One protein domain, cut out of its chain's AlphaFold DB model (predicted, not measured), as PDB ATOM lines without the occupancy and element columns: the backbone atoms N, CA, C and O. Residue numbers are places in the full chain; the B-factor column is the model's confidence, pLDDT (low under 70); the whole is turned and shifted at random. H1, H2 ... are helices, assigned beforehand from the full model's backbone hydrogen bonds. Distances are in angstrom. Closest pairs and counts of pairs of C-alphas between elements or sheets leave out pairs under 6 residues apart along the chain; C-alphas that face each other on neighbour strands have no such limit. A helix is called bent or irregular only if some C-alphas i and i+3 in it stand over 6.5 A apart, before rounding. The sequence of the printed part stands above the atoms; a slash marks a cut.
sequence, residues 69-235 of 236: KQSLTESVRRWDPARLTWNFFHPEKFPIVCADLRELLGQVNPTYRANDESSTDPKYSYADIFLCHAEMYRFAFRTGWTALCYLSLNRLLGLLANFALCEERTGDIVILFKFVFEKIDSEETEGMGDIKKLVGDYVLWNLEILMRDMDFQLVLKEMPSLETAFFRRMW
ATOM      1  N   LYS A  69     184.381 147.468 160.152       49.50
ATOM      2  CA  LYS A  69     185.459 147.499 161.163       49.50
ATOM      3  C   LYS A  69     186.645 146.575 160.879       49.50
ATOM      4  O   LYS A  69     186.547 145.367 161.006       49.50
ATOM      5  N   GLN A  70     187.777 147.230 160.609       52.59
ATOM      6  CA  GLN A  70     189.123 146.665 160.660       52.59
ATOM      7  C   GLN A  70     189.327 145.942 161.994       52.59
ATOM      8  O   GLN A  70     189.279 146.577 163.054       52.59
ATOM      9  N   SER A  71     189.576 144.639 161.943       49.69
ATOM     10  CA  SER A  71     190.179 143.946 163.074       49.69
ATOM     11  C   SER A  71     191.657 144.342 163.150       49.69
ATOM     12  O   SER A  71     192.438 144.084 162.236       49.69
ATOM     13  N   LEU A  72     192.056 145.034 164.221       49.53
ATOM     14  CA  LEU A  72     193.466 145.288 164.517       49.53
ATOM     15  C   LEU A  72     194.096 143.975 164.988       49.53
ATOM     16  O   LEU A  72     193.820 143.530 166.100       49.53
ATOM     17  N   THR A  73     194.938 143.355 164.166       50.47
ATOM     18  CA  THR A  73     195.575 142.083 164.532       50.47
ATOM     19  C   THR A  73     196.907 142.279 165.244       50.47
ATOM     20  O   THR A  73     197.819 142.931 164.728       50.47
ATOM     21  N   GLU A  74     197.010 141.652 166.416       47.34
ATOM     22  CA  GLU A  74     198.224 141.478 167.211       47.34
ATOM     23  C   GLU A  74     199.276 140.622 166.485       47.34
ATOM     24  O   GLU A  74     198.974 139.665 165.772       47.34
ATOM     25  N   SER A  75     200.546 140.979 166.688       45.00
ATOM     26  CA  SER A  75     201.704 140.367 166.040       45.00
ATOM     27  C   SER A  75     202.317 139.242 166.878       45.00
ATOM     28  O   SER A  75     202.823 139.517 167.968       45.00
ATOM     29  N   VAL A  76     202.437 138.023 166.341       43.75
ATOM     30  CA  VAL A  76     203.458 137.058 166.795       43.75
ATOM     31  C   VAL A  76     204.026 136.289 165.594       43.75
ATOM     32  O   VAL A  76     203.291 135.648 164.856       43.75
ATOM     33  N   ARG A  77     205.365 136.353 165.460       54.53
ATOM     34  CA  ARG A  77     206.240 135.882 164.358       54.53
ATOM     35  C   ARG A  77     205.918 136.465 162.976       54.53
ATOM     36  O   ARG A  77     205.370 135.807 162.104       54.53
ATOM     37  N   ARG A  78     206.407 137.694 162.809       69.69
ATOM     38  CA  ARG A  78     206.329 138.537 161.615       69.69
ATOM     39  C   ARG A  78     207.021 137.878 160.419       69.69
ATOM     40  O   ARG A  78     208.248 137.753 160.409       69.69
ATOM     41  N   TRP A  79     206.243 137.469 159.427       85.38
ATOM     42  CA  TRP A  79     206.748 137.239 158.080       85.38
ATOM     43  C   TRP A  79     207.382 138.533 157.573       85.38
ATOM     44  O   TRP A  79     206.808 139.614 157.700       85.38
ATOM     45  N   ASP A  80     208.599 138.424 157.051       86.06
ATOM     46  CA  ASP A  80     209.353 139.558 156.529       86.06
ATOM     47  C   ASP A  80     209.558 139.372 155.021       86.06
ATOM     48  O   ASP A  80     210.558 138.771 154.602       86.06
ATOM     49  N   PRO A  81     208.611 139.845 154.187       88.69
ATOM     50  CA  PRO A  81     208.692 139.672 152.743       88.69
ATOM     51  C   PRO A  81     209.869 140.433 152.117       88.69
ATOM     52  O   PRO A  81     210.280 140.095 151.009       88.69
ATOM     53  N   ALA A  82     210.481 141.394 152.826       88.75
ATOM     54  CA  ALA A  82     211.654 142.126 152.341       88.75
ATOM     55  C   ALA A  82     212.884 141.222 152.136       88.75
ATOM     56  O   ALA A  82     213.810 141.577 151.415       88.75
ATOM     57  N   ARG A  83     212.896 140.015 152.717       88.31
ATOM     58  CA  ARG A  83     213.943 139.015 152.447       88.31
ATOM     59  C   ARG A  83     213.839 138.408 151.050       88.31
ATOM     60  O   ARG A  83     214.820 137.864 150.552       88.31
ATOM     61  N   LEU A  84     212.676 138.504 150.407       90.38
ATOM     62  CA  LEU A  84     212.439 137.980 149.068       90.38
ATOM     63  C   LEU A  84     212.886 138.994 148.005       90.38
ATOM     64  O   LEU A  84     212.075 139.520 147.245       90.38
ATOM     65  N   THR A  85     214.189 139.259 147.917       91.44
ATOM     66  CA  THR A  85     214.766 140.245 146.976       91.44
ATOM     67  C   THR A  85     214.539 139.901 145.498       91.44
ATOM     68  O   THR A  85     214.736 140.738 144.618       91.44
ATOM     69  N   TRP A  86     214.115 138.671 145.199       89.38
ATOM     70  CA  TRP A  86     213.744 138.198 143.864       89.38
ATOM     71  C   TRP A  86     212.254 138.387 143.524       89.38
ATOM     72  O   TRP A  86     211.861 138.159 142.377       89.38
ATOM     73  N   ASN A  87     211.417 138.752 144.497       93.19
ATOM     74  CA  ASN A  87     209.969 138.876 144.337       93.19
ATOM     75  C   ASN A  87     209.608 140.129 143.522       93.19
ATOM     76  O   ASN A  87     210.207 141.186 143.715       93.19
ATOM     77  N   PHE A  88     208.614 140.027 142.634       93.25
ATOM     78  CA  PHE A  88     208.138 141.165 141.837       93.25
ATOM     79  C   PHE A  88     207.698 142.377 142.660       93.25
ATOM     80  O   PHE A  88     207.943 143.499 142.235       93.25
ATOM     81  N   PHE A  89     207.101 142.165 143.830       94.00
ATOM     82  CA  PHE A  89     206.597 143.232 144.699       94.00
ATOM     83  C   PHE A  89     207.664 143.790 145.648       94.00
ATOM     84  O   PHE A  89     207.388 144.702 146.424       94.00
ATOM     85  N   HIS A  90     208.902 143.290 145.571       94.94
ATOM     86  CA  HIS A  90     210.008 143.860 146.330       94.94
ATOM     87  C   HIS A  90     210.295 145.302 145.860       94.94
ATOM     88  O   HIS A  90     210.404 145.512 144.649       94.94
ATOM     89  N   PRO A  91     210.500 146.287 146.761       93.62
ATOM     90  CA  PRO A  91     210.688 147.696 146.389       93.62
ATOM     91  C   PRO A  91     211.799 147.956 145.363       93.62
ATOM     92  O   PRO A  91     211.681 148.848 144.531       93.62
ATOM     93  N   GLU A  92     212.868 147.161 145.391       93.81
ATOM     94  CA  GLU A  92     213.978 147.271 144.429       93.81
ATOM     95  C   GLU A  92     213.689 146.607 143.071       93.81
ATOM     96  O   GLU A  92     214.350 146.913 142.082       93.81
ATOM     97  N   LYS A  93     212.731 145.676 143.009       93.69
ATOM     98  CA  LYS A  93     212.380 144.933 141.788       93.69
ATOM     99  C   LYS A  93     211.172 145.521 141.084       93.69
ATOM    100  O   LYS A  93     211.177 145.604 139.859       93.69
ATOM    101  N   PHE A  94     210.172 145.946 141.845       92.44
ATOM    102  CA  PHE A  94     208.887 146.390 141.323       92.44
ATOM    103  C   PHE A  94     208.998 147.496 140.259       92.44
ATOM    104  O   PHE A  94     208.406 147.326 139.191       92.44
ATOM    105  N   PRO A  95     209.800 148.571 140.444       93.19
ATOM    106  CA  PRO A  95     209.941 149.609 139.423       93.19
ATOM    107  C   PRO A  95     210.528 149.085 138.108       93.19
ATOM    108  O   PRO A  95     210.108 149.519 137.040       93.19
ATOM    109  N   ILE A  96     211.468 148.136 138.190       93.56
ATOM    110  CA  ILE A  96     212.127 147.530 137.026       93.56
ATOM    111  C   ILE A  96     211.120 146.665 136.264       93.56
ATOM    112  O   ILE A  96     210.901 146.880 135.079       93.56
ATOM    113  N   VAL A  97     210.425 145.768 136.970       91.75
ATOM    114  CA  VAL A  97     209.394 144.893 136.384       91.75
ATOM    115  C   VAL A  97     208.295 145.711 135.699       91.75
ATOM    116  O   VAL A  97     207.869 145.374 134.596       91.75
ATOM    117  N   CYS A  98     207.848 146.804 136.326       90.75
ATOM    118  CA  CYS A  98     206.849 147.692 135.736       90.75
ATOM    119  C   CYS A  98     207.369 148.411 134.488       90.75
ATOM    120  O   CYS A  98     206.619 148.562 133.524       90.75
ATOM    121  N   ALA A  99     208.618 148.883 134.502       91.38
ATOM    122  CA  ALA A  99     209.221 149.550 133.352       91.38
ATOM    123  C   ALA A  99     209.335 148.591 132.159       91.38
ATOM    124  O   ALA A  99     208.831 148.917 131.086       91.38
ATOM    125  N   ASP A 100     209.880 147.393 132.382       91.62
ATOM    126  CA  ASP A 100     210.055 146.368 131.350       91.62
ATOM    127  C   ASP A 100     208.706 145.973 130.724       91.62
ATOM    128  O   ASP A 100     208.551 145.934 129.502       91.62
ATOM    129  N   LEU A 101     207.685 145.731 131.555       90.38
ATOM    130  CA  LEU A 101     206.360 145.339 131.072       90.38
ATOM    131  C   LEU A 101     205.660 146.467 130.299       90.38
ATOM    132  O   LEU A 101     205.012 146.207 129.283       90.38
ATOM    133  N   ARG A 102     205.792 147.720 130.750       89.44
ATOM    134  CA  ARG A 102     205.236 148.886 130.044       89.44
ATOM    135  C   ARG A 102     205.952 149.139 128.721       89.44
ATOM    136  O   ARG A 102     205.290 149.509 127.755       89.44
ATOM    137  N   GLU A 103     207.264 148.921 128.661       90.94
ATOM    138  CA  GLU A 103     208.030 149.008 127.419       90.94
ATOM    139  C   GLU A 103     207.549 147.958 126.409       90.94
ATOM    140  O   GLU A 103     207.176 148.313 125.289       90.94
ATOM    141  N   LEU A 104     207.460 146.689 126.825       90.00
ATOM    142  CA  LEU A 104     206.933 145.606 125.991       90.00
ATOM    143  C   LEU A 104     205.510 145.908 125.506       90.00
ATOM    144  O   LEU A 104     205.212 145.744 124.323       90.00
ATOM    145  N   LEU A 105     204.642 146.397 126.397       89.12
ATOM    146  CA  LEU A 105     203.274 146.770 126.053       89.12
ATOM    147  C   LEU A 105     203.230 147.914 125.031       89.12
ATOM    148  O   LEU A 105     202.467 147.828 124.073       89.12
ATOM    149  N   GLY A 106     204.056 148.949 125.188       87.94
ATOM    150  CA  GLY A 106     204.125 150.069 124.245       87.94
ATOM    151  C   GLY A 106     204.584 149.655 122.844       87.94
ATOM    152  O   GLY A 106     204.129 150.230 121.855       87.94
ATOM    153  N   GLN A 107     205.427 148.623 122.740       87.88
ATOM    154  CA  GLN A 107     205.867 148.074 121.452       87.88
ATOM    155  C   GLN A 107     204.738 147.342 120.712       87.88
ATOM    156  O   GLN A 107     204.646 147.438 119.489       87.88
ATOM    157  N   VAL A 108     203.877 146.614 121.433       87.31
ATOM    158  CA  VAL A 108     202.821 145.781 120.825       87.31
ATOM    159  C   VAL A 108     201.429 146.423 120.832       87.31
ATOM    160  O   VAL A 108     200.536 145.945 120.136       87.31
ATOM    161  N   ASN A 109     201.229 147.493 121.602       86.69
ATOM    162  CA  ASN A 109     199.993 148.270 121.682       86.69
ATOM    163  C   ASN A 109     200.307 149.778 121.764       86.69
ATOM    164  O   ASN A 109     200.233 150.374 122.842       86.69
ATOM    165  N   PRO A 110     200.628 150.430 120.630       79.00
ATOM    166  CA  PRO A 110     201.010 151.847 120.604       79.00
ATOM    167  C   PRO A 110     199.909 152.808 121.070       79.00
ATOM    168  O   PRO A 110     200.181 153.959 121.405       79.00
ATOM    169  N   THR A 111     198.653 152.358 121.064       78.00
ATOM    170  CA  THR A 111     197.492 153.130 121.521       78.00
ATOM    171  C   THR A 111     197.284 153.083 123.031       78.00
ATOM    172  O   THR A 111     196.470 153.852 123.544       78.00
ATOM    173  N   TYR A 112     198.021 152.226 123.751       76.88
ATOM    174  CA  TYR A 112     197.943 152.138 125.204       76.88
ATOM    175  C   TYR A 112     198.261 153.486 125.856       76.88
ATOM    176  O   TYR A 112     199.285 154.118 125.589       76.88
ATOM    177  N   ARG A 113     197.386 153.902 126.771       71.25
ATOM    178  CA  ARG A 113     197.636 155.010 127.687       71.25
ATOM    179  C   ARG A 113     197.676 154.435 129.090       71.25
ATOM    180  O   ARG A 113     196.786 153.679 129.465       71.25
ATOM    181  N   ALA A 114     198.709 154.783 129.850       67.06
ATOM    182  CA  ALA A 114     198.737 154.446 131.263       67.06
ATOM    183  C   ALA A 114     197.522 155.098 131.934       67.06
ATOM    184  O   ALA A 114     197.398 156.322 131.923       67.06
ATOM    185  N   ASN A 115     196.616 154.277 132.458       62.28
ATOM    186  CA  ASN A 115     195.544 154.761 133.316       62.28
ATOM    187  C   ASN A 115     196.112 155.007 134.716       62.28
ATOM    188  O   ASN A 115     197.026 154.296 135.143       62.28
ATOM    189  N   ASP A 116     195.565 156.007 135.410       55.06
ATOM    190  CA  ASP A 116     195.897 156.260 136.809       55.06
ATOM    191  C   ASP A 116     195.591 155.009 137.635       55.06
ATOM    192  O   ASP A 116     194.492 154.447 137.583       55.06
ATOM    193  N   GLU A 117     196.595 154.563 138.380       58.38
ATOM    194  CA  GLU A 117     196.487 153.450 139.309       58.38
ATOM    195  C   GLU A 117     195.509 153.843 140.425       58.38
ATOM    196  O   GLU A 117     195.832 154.619 141.323       58.38
ATOM    197  N   SER A 118     194.269 153.357 140.350       64.62
ATOM    198  CA  SER A 118     193.273 153.617 141.385       64.62
ATOM    199  C   SER A 118     193.652 152.884 142.672       64.62
ATOM    200  O   SER A 118     193.816 151.662 142.662       64.62
ATOM    201  N   SER A 119     193.727 153.610 143.787       74.50
ATOM    202  CA  SER A 119     193.895 153.017 145.115       74.50
ATOM    203  C   SER A 119     192.729 152.083 145.438       74.50
ATOM    204  O   SER A 119     191.572 152.433 145.193       74.50
ATOM    205  N   THR A 120     193.011 150.931 146.040       83.69
ATOM    206  CA  THR A 120     191.959 149.999 146.460       83.69
ATOM    207  C   THR A 120     191.369 150.389 147.817       83.69
ATOM    208  O   THR A 120     192.103 150.865 148.684       83.69
ATOM    209  N   ASP A 121     190.076 150.145 148.035       85.50
ATOM    210  CA  ASP A 121     189.406 150.343 149.328       85.50
ATOM    211  C   ASP A 121     189.026 148.979 149.938       85.50
ATOM    212  O   ASP A 121     188.274 148.230 149.312       85.50
ATOM    213  N   PRO A 122     189.482 148.645 151.164       84.06
ATOM    214  CA  PRO A 122     189.192 147.361 151.812       84.06
ATOM    215  C   PRO A 122     187.695 147.092 152.043       84.06
ATOM    216  O   PRO A 122     187.313 145.973 152.367       84.06
ATOM    217  N   LYS A 123     186.813 148.084 151.884       87.62
ATOM    218  CA  LYS A 123     185.355 147.881 151.942       87.62
ATOM    219  C   LYS A 123     184.778 147.194 150.705       87.62
ATOM    220  O   LYS A 123     183.620 146.774 150.746       87.62
ATOM    221  N   TYR A 124     185.541 147.124 149.618       90.94
ATOM    222  CA  TYR A 124     185.067 146.602 148.346       90.94
ATOM    223  C   TYR A 124     185.833 145.358 147.908       90.94
ATOM    224  O   TYR A 124     187.038 145.258 148.138       90.94
ATOM    225  N   SER A 125     185.133 144.436 147.249       93.38
ATOM    226  CA  SER A 125     185.722 143.300 146.555       93.38
ATOM    227  C   SER A 125     186.284 143.677 145.223       93.38
ATOM    228  O   SER A 125     185.618 144.308 144.401       93.38
ATOM    229  N   TYR A 126     187.498 143.191 145.008       95.00
ATOM    230  CA  TYR A 126     188.197 143.262 143.741       95.00
ATOM    231  C   TYR A 126     188.288 141.886 143.071       95.00
ATOM    232  O   TYR A 126     188.894 141.790 142.006       95.00
ATOM    233  N   ALA A 127     187.666 140.835 143.631       95.56
ATOM    234  CA  ALA A 127     187.722 139.468 143.101       95.56
ATOM    235  C   ALA A 127     187.340 139.407 141.612       95.56
ATOM    236  O   ALA A 127     188.111 138.903 140.797       95.56
ATOM    237  N   ASP A 128     186.214 140.014 141.235       95.44
ATOM    238  CA  ASP A 128     185.741 140.033 139.843       95.44
ATOM    239  C   ASP A 128     186.662 140.831 138.909       95.44
ATOM    240  O   ASP A 128     186.765 140.537 137.718       95.44
ATOM    241  N   ILE A 129     187.365 141.834 139.436       96.06
ATOM    242  CA  ILE A 129     188.321 142.643 138.670       96.06
ATOM    243  C   ILE A 129     189.597 141.833 138.426       96.06
ATOM    244  O   ILE A 129     190.096 141.773 137.300       96.06
ATOM    245  N   PHE A 130     190.097 141.156 139.461       97.19
ATOM    246  CA  PHE A 130     191.225 140.240 139.346       97.19
ATOM    247  C   PHE A 130     190.933 139.112 138.355       97.19
ATOM    248  O   PHE A 130     191.739 138.870 137.453       97.19
ATOM    249  N   LEU A 131     189.769 138.469 138.483       96.75
ATOM    250  CA  LEU A 131     189.327 137.424 137.565       96.75
ATOM    251  C   LEU A 131     189.166 137.955 136.145       96.75
ATOM    252  O   LEU A 131     189.667 137.325 135.224       96.75
ATOM    253  N   CYS A 132     188.583 139.141 135.958       96.62
ATOM    254  CA  CYS A 132     188.488 139.768 134.643       96.62
ATOM    255  C   CYS A 132     189.864 139.866 133.967       96.62
ATOM    256  O   CYS A 132     190.009 139.490 132.805       96.62
ATOM    257  N   HIS A 133     190.892 140.360 134.663       97.19
ATOM    258  CA  HIS A 133     192.230 140.457 134.075       97.19
ATOM    259  C   HIS A 133     192.864 139.081 133.833       97.19
ATOM    260  O   HIS A 133     193.470 138.866 132.782       97.19
ATOM    261  N   ALA A 134     192.693 138.135 134.758       96.25
ATOM    262  CA  ALA A 134     193.224 136.783 134.615       96.25
ATOM    263  C   ALA A 134     192.559 135.999 133.467       96.25
ATOM    264  O   ALA A 134     193.239 135.290 132.723       96.25
ATOM    265  N   GLU A 135     191.252 136.160 133.272       95.12
ATOM    266  CA  GLU A 135     190.493 135.593 132.157       95.12
ATOM    267  C   GLU A 135     190.932 136.174 130.823       95.12
ATOM    268  O   GLU A 135     191.203 135.413 129.894       95.12
ATOM    269  N   MET A 136     191.068 137.503 130.742       96.56
ATOM    270  CA  MET A 136     191.570 138.167 129.539       96.56
ATOM    271  C   MET A 136     192.990 137.702 129.199       96.56
ATOM    272  O   MET A 136     193.265 137.429 128.034       96.56
ATOM    273  N   TYR A 137     193.866 137.533 130.198       95.81
ATOM    274  CA  TYR A 137     195.210 136.986 129.990       95.81
ATOM    275  C   TYR A 137     195.162 135.548 129.469       95.81
ATOM    276  O   TYR A 137     195.780 135.240 128.453       95.81
ATOM    277  N   ARG A 138     194.408 134.660 130.133       92.44
ATOM    278  CA  ARG A 138     194.268 133.251 129.727       92.44
ATOM    279  C   ARG A 138     193.736 133.140 128.302       92.44
ATOM    280  O   ARG A 138     194.233 132.348 127.507       92.44
ATOM    281  N   PHE A 139     192.727 133.941 127.982       92.75
ATOM    282  CA  PHE A 139     192.122 133.980 126.663       92.75
ATOM    283  C   PHE A 139     193.105 134.479 125.591       92.75
ATOM    284  O   PHE A 139     193.274 133.842 124.547       92.75
ATOM    285  N   ALA A 140     193.797 135.583 125.867       94.19
ATOM    286  CA  ALA A 140     194.812 136.133 124.981       94.19
ATOM    287  C   ALA A 140     195.958 135.139 124.752       94.19
ATOM    288  O   ALA A 140     196.396 134.953 123.620       94.19
ATOM    289  N   PHE A 141     196.385 134.431 125.799       91.94
ATOM    290  CA  PHE A 141     197.429 133.419 125.705       91.94
ATOM    291  C   PHE A 141     197.014 132.271 124.775       91.94
ATOM    292  O   PHE A 141     197.738 131.961 123.831       91.94
ATOM    293  N   ARG A 142     195.808 131.710 124.964       89.06
ATOM    294  CA  ARG A 142     195.274 130.620 124.118       89.06
ATOM    295  C   ARG A 142     195.130 131.005 122.644       89.06
ATOM    296  O   ARG A 142     195.162 130.133 121.786       89.06
ATOM    297  N   THR A 143     194.959 132.291 122.349       92.19
ATOM    298  CA  THR A 143     194.778 132.803 120.982       92.19
ATOM    299  C   THR A 143     196.044 133.420 120.382       92.19
ATOM    300  O   THR A 143     196.010 133.895 119.248       92.19
ATOM    301  N   GLY A 144     197.161 133.433 121.121       91.56
ATOM    302  CA  GLY A 144     198.406 134.082 120.698       91.56
ATOM    303  C   GLY A 144     198.311 135.611 120.612       91.56
ATOM    304  O   GLY A 144     199.069 136.241 119.874       91.56
ATOM    305  N   TRP A 145     197.380 136.234 121.337       94.81
ATOM    306  CA  TRP A 145     197.145 137.676 121.307       94.81
ATOM    307  C   TRP A 145     198.085 138.439 122.247       94.81
ATOM    308  O   TRP A 145     197.678 138.993 123.268       94.81
ATOM    309  N   THR A 146     199.362 138.514 121.877       93.81
ATOM    310  CA  THR A 146     200.444 139.076 122.708       93.81
ATOM    311  C   THR A 146     200.131 140.449 123.316       93.81
ATOM    312  O   THR A 146     200.378 140.670 124.500       93.81
ATOM    313  N   ALA A 147     199.547 141.370 122.541       94.38
ATOM    314  CA  ALA A 147     199.199 142.706 123.032       94.38
ATOM    315  C   ALA A 147     198.179 142.677 124.181       94.38
ATOM    316  O   ALA A 147     198.332 143.391 125.174       94.38
ATOM    317  N   LEU A 148     197.175 141.805 124.078       95.31
ATOM    318  CA  LEU A 148     196.155 141.636 125.103       95.31
ATOM    319  C   LEU A 148     196.700 140.869 126.322       95.31
ATOM    320  O   LEU A 148     196.320 141.190 127.451       95.31
ATOM    321  N   CYS A 149     197.646 139.939 126.127       94.50
ATOM    322  CA  CYS A 149     198.386 139.296 127.222       94.50
ATOM    323  C   CYS A 149     199.127 140.334 128.072       94.50
ATOM    324  O   CYS A 149     198.922 140.399 129.281       94.50
ATOM    325  N   TYR A 150     199.962 141.178 127.460       94.31
ATOM    326  CA  TYR A 150     200.732 142.161 128.227       94.31
ATOM    327  C   TYR A 150     199.845 143.231 128.861       94.31
ATOM    328  O   TYR A 150     200.091 143.611 130.005       94.31
ATOM    329  N   LEU A 151     198.780 143.671 128.181       95.44
ATOM    330  CA  LEU A 151     197.838 144.632 128.756       95.44
ATOM    331  C   LEU A 151     197.153 144.068 130.008       95.44
ATOM    332  O   LEU A 151     197.100 144.732 131.043       95.44
ATOM    333  N   SER A 152     196.620 142.847 129.917       96.00
ATOM    334  CA  SER A 152     195.937 142.196 131.039       96.00
ATOM    335  C   SER A 152     196.877 141.884 132.200       96.00
ATOM    336  O   SER A 152     196.516 142.146 133.348       96.00
ATOM    337  N   LEU A 153     198.104 141.435 131.917       95.56
ATOM    338  CA  LEU A 153     199.127 141.212 132.936       95.56
ATOM    339  C   LEU A 153     199.529 142.517 133.637       95.56
ATOM    340  O   LEU A 153     199.607 142.552 134.862       95.56
ATOM    341  N   ASN A 154     199.742 143.598 132.878       93.94
ATOM    342  CA  ASN A 154     200.115 144.905 133.423       93.94
ATOM    343  C   ASN A 154     199.016 145.486 134.318       93.94
ATOM    344  O   ASN A 154     199.302 146.005 135.395       93.94
ATOM    345  N   ARG A 155     197.752 145.356 133.902       93.75
ATOM    346  CA  ARG A 155     196.602 145.787 134.705       93.75
ATOM    347  C   ARG A 155     196.475 144.985 135.998       93.75
ATOM    348  O   ARG A 155     196.290 145.580 137.056       93.75
ATOM    349  N   LEU A 156     196.654 143.664 135.936       96.00
ATOM    350  CA  LEU A 156     196.646 142.820 137.130       96.00
ATOM    351  C   LEU A 156     197.808 143.155 138.081       96.00
ATOM    352  O   LEU A 156     197.590 143.252 139.285       96.00
ATOM    353  N   LEU A 157     199.020 143.372 137.554       95.12
ATOM    354  CA  LEU A 157     200.193 143.771 138.339       95.12
ATOM    355  C   LEU A 157     199.947 145.086 139.084       95.12
ATOM    356  O   LEU A 157     200.154 145.139 140.294       95.12
ATOM    357  N   GLY A 158     199.489 146.123 138.375       92.38
ATOM    358  CA  GLY A 158     199.199 147.426 138.972       92.38
ATOM    359  C   GLY A 158     198.099 147.347 140.030       92.38
ATOM    360  O   GLY A 158     198.232 147.931 141.103       92.38
ATOM    361  N   LEU A 159     197.041 146.571 139.774       93.81
ATOM    362  CA  LEU A 159     195.956 146.403 140.737       93.81
ATOM    363  C   LEU A 159     196.417 145.667 142.000       93.81
ATOM    364  O   LEU A 159     196.141 146.129 143.100       93.81
ATOM    365  N   LEU A 160     197.163 144.565 141.857       95.56
ATOM    366  CA  LEU A 160     197.726 143.832 142.995       95.56
ATOM    367  C   LEU A 160     198.713 144.692 143.792       95.56
ATOM    368  O   LEU A 160     198.681 144.674 145.016       95.56
ATOM    369  N   ALA A 161     199.554 145.483 143.124       92.81
ATOM    370  CA  ALA A 161     200.512 146.361 143.795       92.81
ATOM    371  C   ALA A 161     199.837 147.433 144.664       92.81
ATOM    372  O   ALA A 161     200.354 147.783 145.723       92.81
ATOM    373  N   ASN A 162     198.671 147.920 144.232       90.88
ATOM    374  CA  ASN A 162     197.872 148.891 144.974       90.88
ATOM    375  C   ASN A 162     196.874 148.246 145.947       90.88
ATOM    376  O   ASN A 162     196.232 148.963 146.715       90.88
ATOM    377  N   PHE A 163     196.758 146.912 145.943       92.19
ATOM    378  CA  PHE A 163     195.877 146.160 146.828       92.19
ATOM    379  C   PHE A 163     196.565 145.855 148.157       92.19
ATOM    380  O   PHE A 163     197.355 144.914 148.280       92.19
ATOM    381  N   ALA A 164     196.253 146.657 149.174       89.31
ATOM    382  CA  ALA A 164     196.691 146.409 150.541       89.31
ATOM    383  C   ALA A 164     195.834 145.298 151.170       89.31
ATOM    384  O   ALA A 164     194.704 145.541 151.595       89.31
ATOM    385  N   LEU A 165     196.370 144.076 151.219       91.75
ATOM    386  CA  LEU A 165     195.632 142.916 151.711       91.75
ATOM    387  C   LEU A 165     195.353 143.012 153.220       91.75
ATOM    388  O   LEU A 165     196.271 143.196 154.019       91.75
ATOM    389  N   CYS A 166     194.091 142.822 153.606       90.06
ATOM    390  CA  CYS A 166     193.657 142.651 154.994       90.06
ATOM    391  C   CYS A 166     192.894 141.329 155.174       90.06
ATOM    392  O   CYS A 166     192.589 140.650 154.190       90.06
ATOM    393  N   GLU A 167     192.623 140.937 156.423       89.25
ATOM    394  CA  GLU A 167     192.100 139.598 156.744       89.25
ATOM    395  C   GLU A 167     190.754 139.353 156.064       89.25
ATOM    396  O   GLU A 167     190.518 138.279 155.519       89.25
ATOM    397  N   GLU A 168     189.925 140.391 155.986       89.44
ATOM    398  CA  GLU A 168     188.598 140.359 155.385       89.44
ATOM    399  C   GLU A 168     188.622 140.259 153.849       89.44
ATOM    400  O   GLU A 168     187.594 139.972 153.239       89.44
ATOM    401  N   ARG A 169     189.779 140.495 153.211       92.62
ATOM    402  CA  ARG A 169     189.952 140.481 151.745       92.62
ATOM    403  C   ARG A 169     190.780 139.315 151.215       92.62
ATOM    404  O   ARG A 169     190.973 139.206 150.006       92.62
ATOM    405  N   THR A 170     191.264 138.441 152.091       95.25
ATOM    406  CA  THR A 170     192.020 137.233 151.715       95.25
ATOM    407  C   THR A 170     191.279 136.388 150.675       95.25
ATOM    408  O   THR A 170     191.899 135.961 149.698       95.25
ATOM    409  N   GLY A 171     189.951 136.281 150.785       95.38
ATOM    410  CA  GLY A 171     189.088 135.603 149.813       95.38
ATOM    411  C   GLY A 171     189.253 136.064 148.356       95.38
ATOM    412  O   GLY A 171     189.259 135.220 147.459       95.38
ATOM    413  N   ASP A 172     189.482 137.359 148.097       96.50
ATOM    414  CA  ASP A 172     189.684 137.876 146.730       96.50
ATOM    415  C   ASP A 172     190.922 137.244 146.076       96.50
ATOM    416  O   ASP A 172     190.917 136.865 144.902       96.50
ATOM    417  N   ILE A 173     191.985 137.091 146.868       97.50
ATOM    418  CA  ILE A 173     193.250 136.505 146.428       97.50
ATOM    419  C   ILE A 173     193.139 134.990 146.333       97.50
ATOM    420  O   ILE A 173     193.693 134.412 145.402       97.50
ATOM    421  N   VAL A 174     192.403 134.339 147.237       96.06
ATOM    422  CA  VAL A 174     192.153 132.892 147.167       96.06
ATOM    423  C   VAL A 174     191.415 132.527 145.881       96.06
ATOM    424  O   VAL A 174     191.799 131.566 145.217       96.06
ATOM    425  N   ILE A 175     190.401 133.304 145.491       96.12
ATOM    426  CA  ILE A 175     189.656 133.104 144.241       96.12
ATOM    427  C   ILE A 175     190.579 133.261 143.024       96.12
ATOM    428  O   ILE A 175     190.625 132.373 142.169       96.12
ATOM    429  N   LEU A 176     191.365 134.342 142.968       97.25
ATOM    430  CA  LEU A 176     192.339 134.560 141.892       97.25
ATOM    431  C   LEU A 176     193.384 133.437 141.829       97.25
ATOM    432  O   LEU A 176     193.713 132.940 140.751       97.25
ATOM    433  N   PHE A 177     193.912 133.033 142.982       94.44
ATOM    434  CA  PHE A 177     194.919 131.989 143.096       94.44
ATOM    435  C   PHE A 177     194.384 130.648 142.597       94.44
ATOM    436  O   PHE A 177     195.012 130.027 141.740       94.44
ATOM    437  N   LYS A 178     193.188 130.246 143.054       92.50
ATOM    438  CA  LYS A 178     192.488 129.057 142.554       92.50
ATOM    439  C   LYS A 178     192.378 129.098 141.034       92.50
ATOM    440  O   LYS A 178     192.802 128.151 140.393       92.50
ATOM    441  N   PHE A 179     191.898 130.202 140.464       92.25
ATOM    442  CA  PHE A 179     191.725 130.341 139.017       92.25
ATOM    443  C   PHE A 179     193.039 130.195 138.228       92.25
ATOM    444  O   PHE A 179     193.085 129.493 137.220       92.25
ATOM    445  N   VAL A 180     194.112 130.866 138.661       91.75
ATOM    446  CA  VAL A 180     195.396 130.891 137.930       91.75
ATOM    447  C   VAL A 180     196.141 129.563 138.020       91.75
ATOM    448  O   VAL A 180     196.868 129.190 137.093       91.75
ATOM    449  N   PHE A 181     195.976 128.857 139.134       86.62
ATOM    450  CA  PHE A 181     196.632 127.582 139.367       86.62
ATOM    451  C   PHE A 181     195.722 126.381 139.120       86.62
ATOM    452  O   PHE A 181     196.204 125.260 139.185       86.62
ATOM    453  N   GLU A 182     194.444 126.555 138.787       82.88
ATOM    454  CA  GLU A 182     193.574 125.435 138.430       82.88
ATOM    455  C   GLU A 182     194.193 124.622 137.277       82.88
ATOM    456  O   GLU A 182     194.662 125.187 136.288       82.88
ATOM    457  N   LYS A 183     194.193 123.285 137.391       65.31
ATOM    458  CA  LYS A 183     194.709 122.357 136.362       65.31
ATOM    459  C   LYS A 183     196.202 122.548 136.019       65.31
ATOM    460  O   LYS A 183     196.567 122.555 134.841       65.31
ATOM    461  N   ILE A 184     197.045 122.638 137.058       56.25
ATOM    462  CA  ILE A 184     198.516 122.839 137.031       56.25
ATOM    463  C   ILE A 184     199.255 122.007 135.969       56.25
ATOM    464  O   ILE A 184     200.236 122.503 135.423       56.25
ATOM    465  N   ASP A 185     198.751 120.814 135.640       51.62
ATOM    466  CA  ASP A 185     199.398 119.842 134.746       51.62
ATOM    467  C   ASP A 185     198.627 119.584 133.434       51.62
ATOM    468  O   ASP A 185     198.842 118.573 132.769       51.62
ATOM    469  N   SER A 186     197.695 120.463 133.050       60.16
ATOM    470  CA  SER A 186     197.076 120.395 131.717       60.16
ATOM    471  C   SER A 186     197.939 121.113 130.675       60.16
ATOM    472  O   SER A 186     198.425 122.216 130.943       60.16
ATOM    473  N   GLU A 187     198.057 120.531 129.474       57.78
ATOM    474  CA  GLU A 187     198.711 121.148 128.299       57.78
ATOM    475  C   GLU A 187     198.179 122.576 128.035       57.78
ATOM    476  O   GLU A 187     198.902 123.441 127.557       57.78
ATOM    477  N   GLU A 188     196.930 122.867 128.429       56.53
ATOM    478  CA  GLU A 188     196.299 124.187 128.297       56.53
ATOM    479  C   GLU A 188     196.905 125.288 129.188       56.53
ATOM    480  O   GLU A 188     196.741 126.470 128.885       56.53
ATOM    481  N   THR A 189     197.582 124.937 130.290       56.25
ATOM    482  CA  THR A 189     198.202 125.914 131.213       56.25
ATOM    483  C   THR A 189     199.731 125.867 131.214       56.25
ATOM    484  O   THR A 189     200.379 126.641 131.943       56.25
ATOM    485  N   GLU A 190     200.310 124.982 130.397       60.16
ATOM    486  CA  GLU A 190     201.738 124.883 130.110       60.16
ATOM    487  C   GLU A 190     202.151 126.099 129.265       60.16
ATOM    488  O   GLU A 190     202.057 126.121 128.044       60.16
ATOM    489  N   GLY A 191     202.527 127.188 129.941       63.31
ATOM    490  CA  GLY A 191     202.962 128.434 129.298       63.31
ATOM    491  C   GLY A 191     202.366 129.714 129.883       63.31
ATOM    492  O   GLY A 191     202.885 130.793 129.618       63.31
ATOM    493  N   MET A 192     201.390 129.622 130.795       82.25
ATOM    494  CA  MET A 192     200.901 130.762 131.596       82.25
ATOM    495  C   MET A 192     201.884 131.165 132.721       82.25
ATOM    496  O   MET A 192     201.483 131.498 133.839       82.25
ATOM    497  N   GLY A 193     203.191 131.079 132.457       87.31
ATOM    498  CA  GLY A 193     204.254 131.247 133.449       87.31
ATOM    499  C   GLY A 193     204.265 132.633 134.091       87.31
ATOM    500  O   GLY A 193     204.444 132.732 135.303       87.31
ATOM    501  N   ASP A 194     204.002 133.685 133.314       91.94
ATOM    502  CA  ASP A 194     204.092 135.061 133.812       91.94
ATOM    503  C   ASP A 194     202.980 135.389 134.808       91.94
ATOM    504  O   ASP A 194     203.261 135.914 135.884       91.94
ATOM    505  N   ILE A 195     201.725 135.028 134.504       94.25
ATOM    506  CA  ILE A 195     200.609 135.247 135.435       94.25
ATOM    507  C   ILE A 195     200.721 134.348 136.673       94.25
ATOM    508  O   ILE A 195     200.494 134.822 137.787       94.25
ATOM    509  N   LYS A 196     201.156 133.086 136.516       92.12
ATOM    510  CA  LYS A 196     201.446 132.188 137.649       92.12
ATOM    511  C   LYS A 196     202.539 132.786 138.538       92.12
ATOM    512  O   LYS A 196     202.411 132.798 139.762       92.12
ATOM    513  N   LYS A 197     203.600 133.340 137.942       92.06
ATOM    514  CA  LYS A 197     204.663 134.019 138.687       92.06
ATOM    515  C   LYS A 197     204.145 135.273 139.388       92.06
ATOM    516  O   LYS A 197     204.447 135.441 140.563       92.06
ATOM    517  N   LEU A 198     203.366 136.112 138.707       95.88
ATOM    518  CA  LEU A 198     202.791 137.335 139.268       95.88
ATOM    519  C   LEU A 198     201.937 137.045 140.504       95.88
ATOM    520  O   LEU A 198     202.205 137.575 141.581       95.88
ATOM    521  N   VAL A 199     200.938 136.173 140.361       95.94
ATOM    522  CA  VAL A 199     200.026 135.836 141.460       95.94
ATOM    523  C   VAL A 199     200.773 135.110 142.574       95.94
ATOM    524  O   VAL A 199     200.563 135.403 143.748       95.94
ATOM    525  N   GLY A 200     201.702 134.211 142.236       93.94
ATOM    526  CA  GLY A 200     202.489 133.515 143.248       93.94
ATOM    527  C   GLY A 200     203.446 134.414 144.023       93.94
ATOM    528  O   GLY A 200     203.596 134.247 145.232       93.94
ATOM    529  N   ASP A 201     204.056 135.399 143.369       94.69
ATOM    530  CA  ASP A 201     204.888 136.394 144.040       94.69
ATOM    531  C   ASP A 201     204.037 137.284 144.959       94.69
ATOM    532  O   ASP A 201     204.471 137.569 146.074       94.69
ATOM    533  N   TYR A 202     202.808 137.640 144.564       96.06
ATOM    534  CA  TYR A 202     201.884 138.382 145.429       96.06
ATOM    535  C   TYR A 202     201.465 137.575 146.667       96.06
ATOM    536  O   TYR A 202     201.471 138.089 147.788       96.06
ATOM    537  N   VAL A 203     201.145 136.291 146.480       95.25
ATOM    538  CA  VAL A 203     200.810 135.372 147.577       95.25
ATOM    539  C   VAL A 203     201.982 135.220 148.540       95.25
ATOM    540  O   VAL A 203     201.792 135.317 149.747       95.25
ATOM    541  N   LEU A 204     203.204 135.034 148.030       93.12
ATOM    542  CA  LEU A 204     204.392 134.954 148.879       93.12
ATOM    543  C   LEU A 204     204.649 136.273 149.606       93.12
ATOM    544  O   LEU A 204     204.974 136.258 150.787       93.12
ATOM    545  N   TRP A 205     204.451 137.414 148.946       94.12
ATOM    546  CA  TRP A 205     204.577 138.721 149.589       94.12
ATOM    547  C   TRP A 205     203.646 138.850 150.805       94.12
ATOM    548  O   TRP A 205     204.067 139.325 151.858       94.12
ATOM    549  N   ASN A 206     202.426 138.318 150.702       93.56
ATOM    550  CA  ASN A 206     201.391 138.389 151.734       93.56
ATOM    551  C   ASN A 206     201.142 137.049 152.458       93.56
ATOM    552  O   ASN A 206     200.038 136.783 152.933       93.56
ATOM    553  N   LEU A 207     202.153 136.182 152.546       91.88
ATOM    554  CA  LEU A 207     201.945 134.797 152.973       91.88
ATOM    555  C   LEU A 207     201.378 134.678 154.393       91.88
ATOM    556  O   LEU A 207     200.515 133.843 154.633       91.88
ATOM    557  N   GLU A 208     201.838 135.503 155.336       90.44
ATOM    558  CA  GLU A 208     201.391 135.421 156.736       90.44
ATOM    559  C   GLU A 208     199.885 135.594 156.893       90.44
ATOM    560  O   GLU A 208     199.267 134.839 157.641       90.44
ATOM    561  N   ILE A 209     199.298 136.568 156.195       91.75
ATOM    562  CA  ILE A 209     197.865 136.838 156.295       91.75
ATOM    563  C   ILE A 209     197.052 135.779 155.542       91.75
ATOM    564  O   ILE A 209     196.050 135.299 156.061       91.75
ATOM    565  N   LEU A 210     197.533 135.323 154.380       93.25
ATOM    566  CA  LEU A 210     196.877 134.268 153.601       93.25
ATOM    567  C   LEU A 210     196.911 132.911 154.309       93.25
ATOM    568  O   LEU A 210     195.939 132.171 154.260       93.25
ATOM    569  N   MET A 211     197.981 132.590 155.037       91.12
ATOM    570  CA  MET A 211     198.066 131.350 155.816       91.12
ATOM    571  C   MET A 211     197.065 131.292 156.979       91.12
ATOM    572  O   MET A 211     196.875 130.216 157.542       91.12
ATOM    573  N   ARG A 212     196.420 132.405 157.351       92.00
ATOM    574  CA  ARG A 212     195.326 132.429 158.340       92.00
ATOM    575  C   ARG A 212     193.961 132.133 157.711       92.00
ATOM    576  O   ARG A 212     193.046 131.756 158.436       92.00
ATOM    577  N   ASP A 213     193.838 132.265 156.393       93.94
ATOM    578  CA  ASP A 213     192.617 131.963 155.654       93.94
ATOM    579  C   ASP A 213     192.457 130.441 155.478       93.94
ATOM    580  O   ASP A 213     193.351 129.738 154.993       93.94
ATOM    581  N   MET A 214     191.313 129.910 155.914       93.81
ATOM    582  CA  MET A 214     191.038 128.472 155.867       93.81
ATOM    583  C   MET A 214     190.879 127.953 154.437       93.81
ATOM    584  O   MET A 214     191.332 126.843 154.146       93.81
ATOM    585  N   ASP A 215     190.280 128.738 153.545       94.19
ATOM    586  CA  ASP A 215     190.086 128.355 152.151       94.19
ATOM    587  C   ASP A 215     191.423 128.328 151.410       94.19
ATOM    588  O   ASP A 215     191.658 127.417 150.618       94.19
ATOM    589  N   PHE A 216     192.340 129.250 151.712       93.31
ATOM    590  CA  PHE A 216     193.702 129.215 151.185       93.31
ATOM    591  C   PHE A 216     194.435 127.931 151.596       93.31
ATOM    592  O   PHE A 216     195.027 127.249 150.757       93.31
ATOM    593  N   GLN A 217     194.357 127.553 152.876       91.44
ATOM    594  CA  GLN A 217     194.953 126.301 153.350       91.44
ATOM    595  C   GLN A 217     194.339 125.068 152.672       91.44
ATOM    596  O   GLN A 217     195.054 124.100 152.409       91.44
ATOM    597  N   LEU A 218     193.029 125.079 152.408       91.25
ATOM    598  CA  LEU A 218     192.361 124.001 151.679       91.25
ATOM    599  C   LEU A 218     192.889 123.892 150.245       91.25
ATOM    600  O   LEU A 218     193.228 122.790 149.824       91.25
ATOM    601  N   VAL A 219     193.076 125.016 149.544       88.88
ATOM    602  CA  VAL A 219     193.659 125.018 148.189       88.88
ATOM    603  C   VAL A 219     195.045 124.397 148.165       88.88
ATOM    604  O   VAL A 219     195.327 123.568 147.306       88.88
ATOM    605  N   LEU A 220     195.918 124.777 149.102       87.56
ATOM    606  CA  LEU A 220     197.274 124.226 149.147       87.56
ATOM    607  C   LEU A 220     197.259 122.709 149.367       87.56
ATOM    608  O   LEU A 220     197.992 121.992 148.689       87.56
ATOM    609  N   LYS A 221     196.373 122.210 150.239       85.75
ATOM    610  CA  LYS A 221     196.205 120.768 150.479       85.75
ATOM    611  C   LYS A 221     195.686 120.021 149.253       85.75
ATOM    612  O   LYS A 221     196.102 118.891 149.008       85.75
ATOM    613  N   GLU A 222     194.785 120.633 148.492       85.19
ATOM    614  CA  GLU A 222     194.265 120.078 147.239       85.19
ATOM    615  C   GLU A 222     195.302 120.128 146.101       85.19
ATOM    616  O   GLU A 222     195.151 119.429 145.099       85.19
ATOM    617  N   MET A 223     196.393 120.887 146.271       79.06
ATOM    618  CA  MET A 223     197.455 121.074 145.279       79.06
ATOM    619  C   MET A 223     198.868 120.826 145.858       79.06
ATOM    620  O   MET A 223     199.685 121.751 145.923       79.06
ATOM    621  N   PRO A 224     199.237 119.578 146.218       72.12
ATOM    622  CA  PRO A 224     200.484 119.295 146.947       72.12
ATOM    623  C   PRO A 224     201.771 119.649 146.181       72.12
ATOM    624  O   PRO A 224     202.799 119.992 146.775       72.12
ATOM    625  N   SER A 225     201.741 119.569 144.845       75.19
ATOM    626  CA  SER A 225     202.854 119.989 143.983       75.19
ATOM    627  C   SER A 225     203.082 121.500 144.065       75.19
ATOM    628  O   SER A 225     204.229 121.948 144.145       75.19
ATOM    629  N   LEU A 226     201.994 122.273 144.119       73.75
ATOM    630  CA  LEU A 226     202.014 123.719 144.284       73.75
ATOM    631  C   LEU A 226     202.505 124.103 145.671       73.75
ATOM    632  O   LEU A 226     203.426 124.905 145.781       73.75
ATOM    633  N   GLU A 227     201.956 123.476 146.709       75.44
ATOM    634  CA  GLU A 227     202.389 123.659 148.094       75.44
ATOM    635  C   GLU A 227     203.909 123.455 148.218       75.44
ATOM    636  O   GLU A 227     204.645 124.333 148.677       75.44
ATOM    637  N   THR A 228     204.407 122.335 147.686       74.81
ATOM    638  CA  THR A 228     205.839 122.013 147.680       74.81
ATOM    639  C   THR A 228     206.661 123.047 146.906       74.81
ATOM    640  O   THR A 228     207.742 123.441 147.352       74.81
ATOM    641  N   ALA A 229     206.186 123.494 145.740       73.50
ATOM    642  CA  ALA A 229     206.872 124.501 144.935       73.50
ATOM    643  C   ALA A 229     206.933 125.864 145.646       73.50
ATOM    644  O   ALA A 229     207.989 126.501 145.646       73.50
ATOM    645  N   PHE A 230     205.840 126.281 146.290       73.19
ATOM    646  CA  PHE A 230     205.753 127.525 147.054       73.19
ATOM    647  C   PHE A 230     206.720 127.527 148.233       73.19
ATOM    648  O   PHE A 230     207.564 128.422 148.334       73.19
ATOM    649  N   PHE A 231     206.678 126.487 149.069       75.81
ATOM    650  CA  PHE A 231     207.571 126.406 150.220       75.81
ATOM    651  C   PHE A 231     209.036 126.274 149.806       75.81
ATOM    652  O   PHE A 231     209.886 126.883 150.437       75.81
ATOM    653  N   ARG A 232     209.383 125.594 148.705       75.81
ATOM    654  CA  ARG A 232     210.783 125.591 148.227       75.81
ATOM    655  C   ARG A 232     211.295 126.981 147.849       75.81
ATOM    656  O   ARG A 232     212.488 127.238 147.995       75.81
ATOM    657  N   ARG A 233     210.439 127.868 147.331       74.38
ATOM    658  CA  ARG A 233     210.854 129.213 146.890       74.38
ATOM    659  C   ARG A 233     211.214 130.132 148.052       74.38
ATOM    660  O   ARG A 233     212.088 130.967 147.888       74.38
ATOM    661  N   MET A 234     210.601 129.952 149.215       72.44
ATOM    662  CA  MET A 234     210.865 130.768 150.406       72.44
ATOM    663  C   MET A 234     212.284 130.581 151.000       72.44
ATOM    664  O   MET A 234     212.722 131.423 151.776       72.44
ATOM    665  N   TRP A 235     213.000 129.501 150.654       62.84
ATOM    666  CA  TRP A 235     214.356 129.188 151.147       62.84
ATOM    667  C   TRP A 235     215.438 129.390 150.066       62.84
ATOM    668  O   TRP A 235     216.567 128.929 150.238       62.84
TER     669      TRP A 235
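This is residues 69 to 235 of the 236 residues of an uncharacterized protein of Penicillium flavigenum (UniProt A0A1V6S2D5). Four helices, H2, H3, H4 and H5, make an up-and-down bundle, built as two helical hairpins shifted along each other. H1 packs along H3 on one side of this bundle, while H7 lies beside H4 on another and turns a corner into H8; tiny H6 follows H5. The printed part has 167 residues with eight named helices, H1 to H8 in chain order, and no named strand: the class is all helix. It is compact, with a radius of gyration of the C-alphas of 16.0 A, and spans 48 by 36 by 30 A.

After residues 69 to 93, with no named element, H1, residues 94 to 108, touches H3, residues 146 to 162, at a shallow tilt of 26 degrees, opposite ways; the closest C-alphas are Val 108 and Ala 147, 5.2 A. H2, residues 127 to 143, forms a hairpin with H3, tilt 22 degrees, closest C-alphas Tyr 137 and Cys 149, 4.8 A. With residues 127 to 134 alone H2 touches H4, residues 167 to 181, the same way at 13 degrees; the C-alphas of Ala 127 and Asp 172 are closest, 4.4 A. H4, the hub, touches four helices and forms a hairpin with H5, residues 193 to 205, closest C-alphas Val 180 and Lys 196, 6.2 A. H3 touches H5 with residues 153 to 160 alone, the same way at 4 degrees, closest C-alphas Leu 153 and Ile 195, 6.6 A. H4 touches H6, residues 207 to 210, with residues 167 to 170 alone, closest C-alphas Thr 170 and Leu 210, 6.0 A. H7, residues 214 to 222, touches H4, closest C-alphas Val 174 and Phe 216, 5.7 A. H7 and H8, residues 224 to 233, only just touch, and only at the corner, with 3 pairs of C-alphas within 8 A, the closest Leu 220 and Glu 227, 5.3 A; they are about perpendicular, 74 degrees. Every O i to N i+4 pair is within hydrogen-bond range in H1, H2, H3, H5, H7 and H8, against 8 of 11 in H4; H6 is too short for one.

H1 begins at C-alpha 94 (208.887, 146.390, 141.323) and is 21.4 A long; H2 is 24.2 A, H3 24.5 A, H4 21.6 A and H5 17.8 A. H4 is irregular: C-alphas 168 and 171 are 7.3 A apart. H8 ends at C-alpha 233 (210.854, 129.213, 146.890).

The C-alphas of Val 76 and Pro 110 are farthest apart, 48.6 A. The printed part has no cut; the links H1 to H2 and H4 to H5 are long. The model's pLDDT is under 70 at residues 69 to 78, 114 to 118, 183 to 191 and 235.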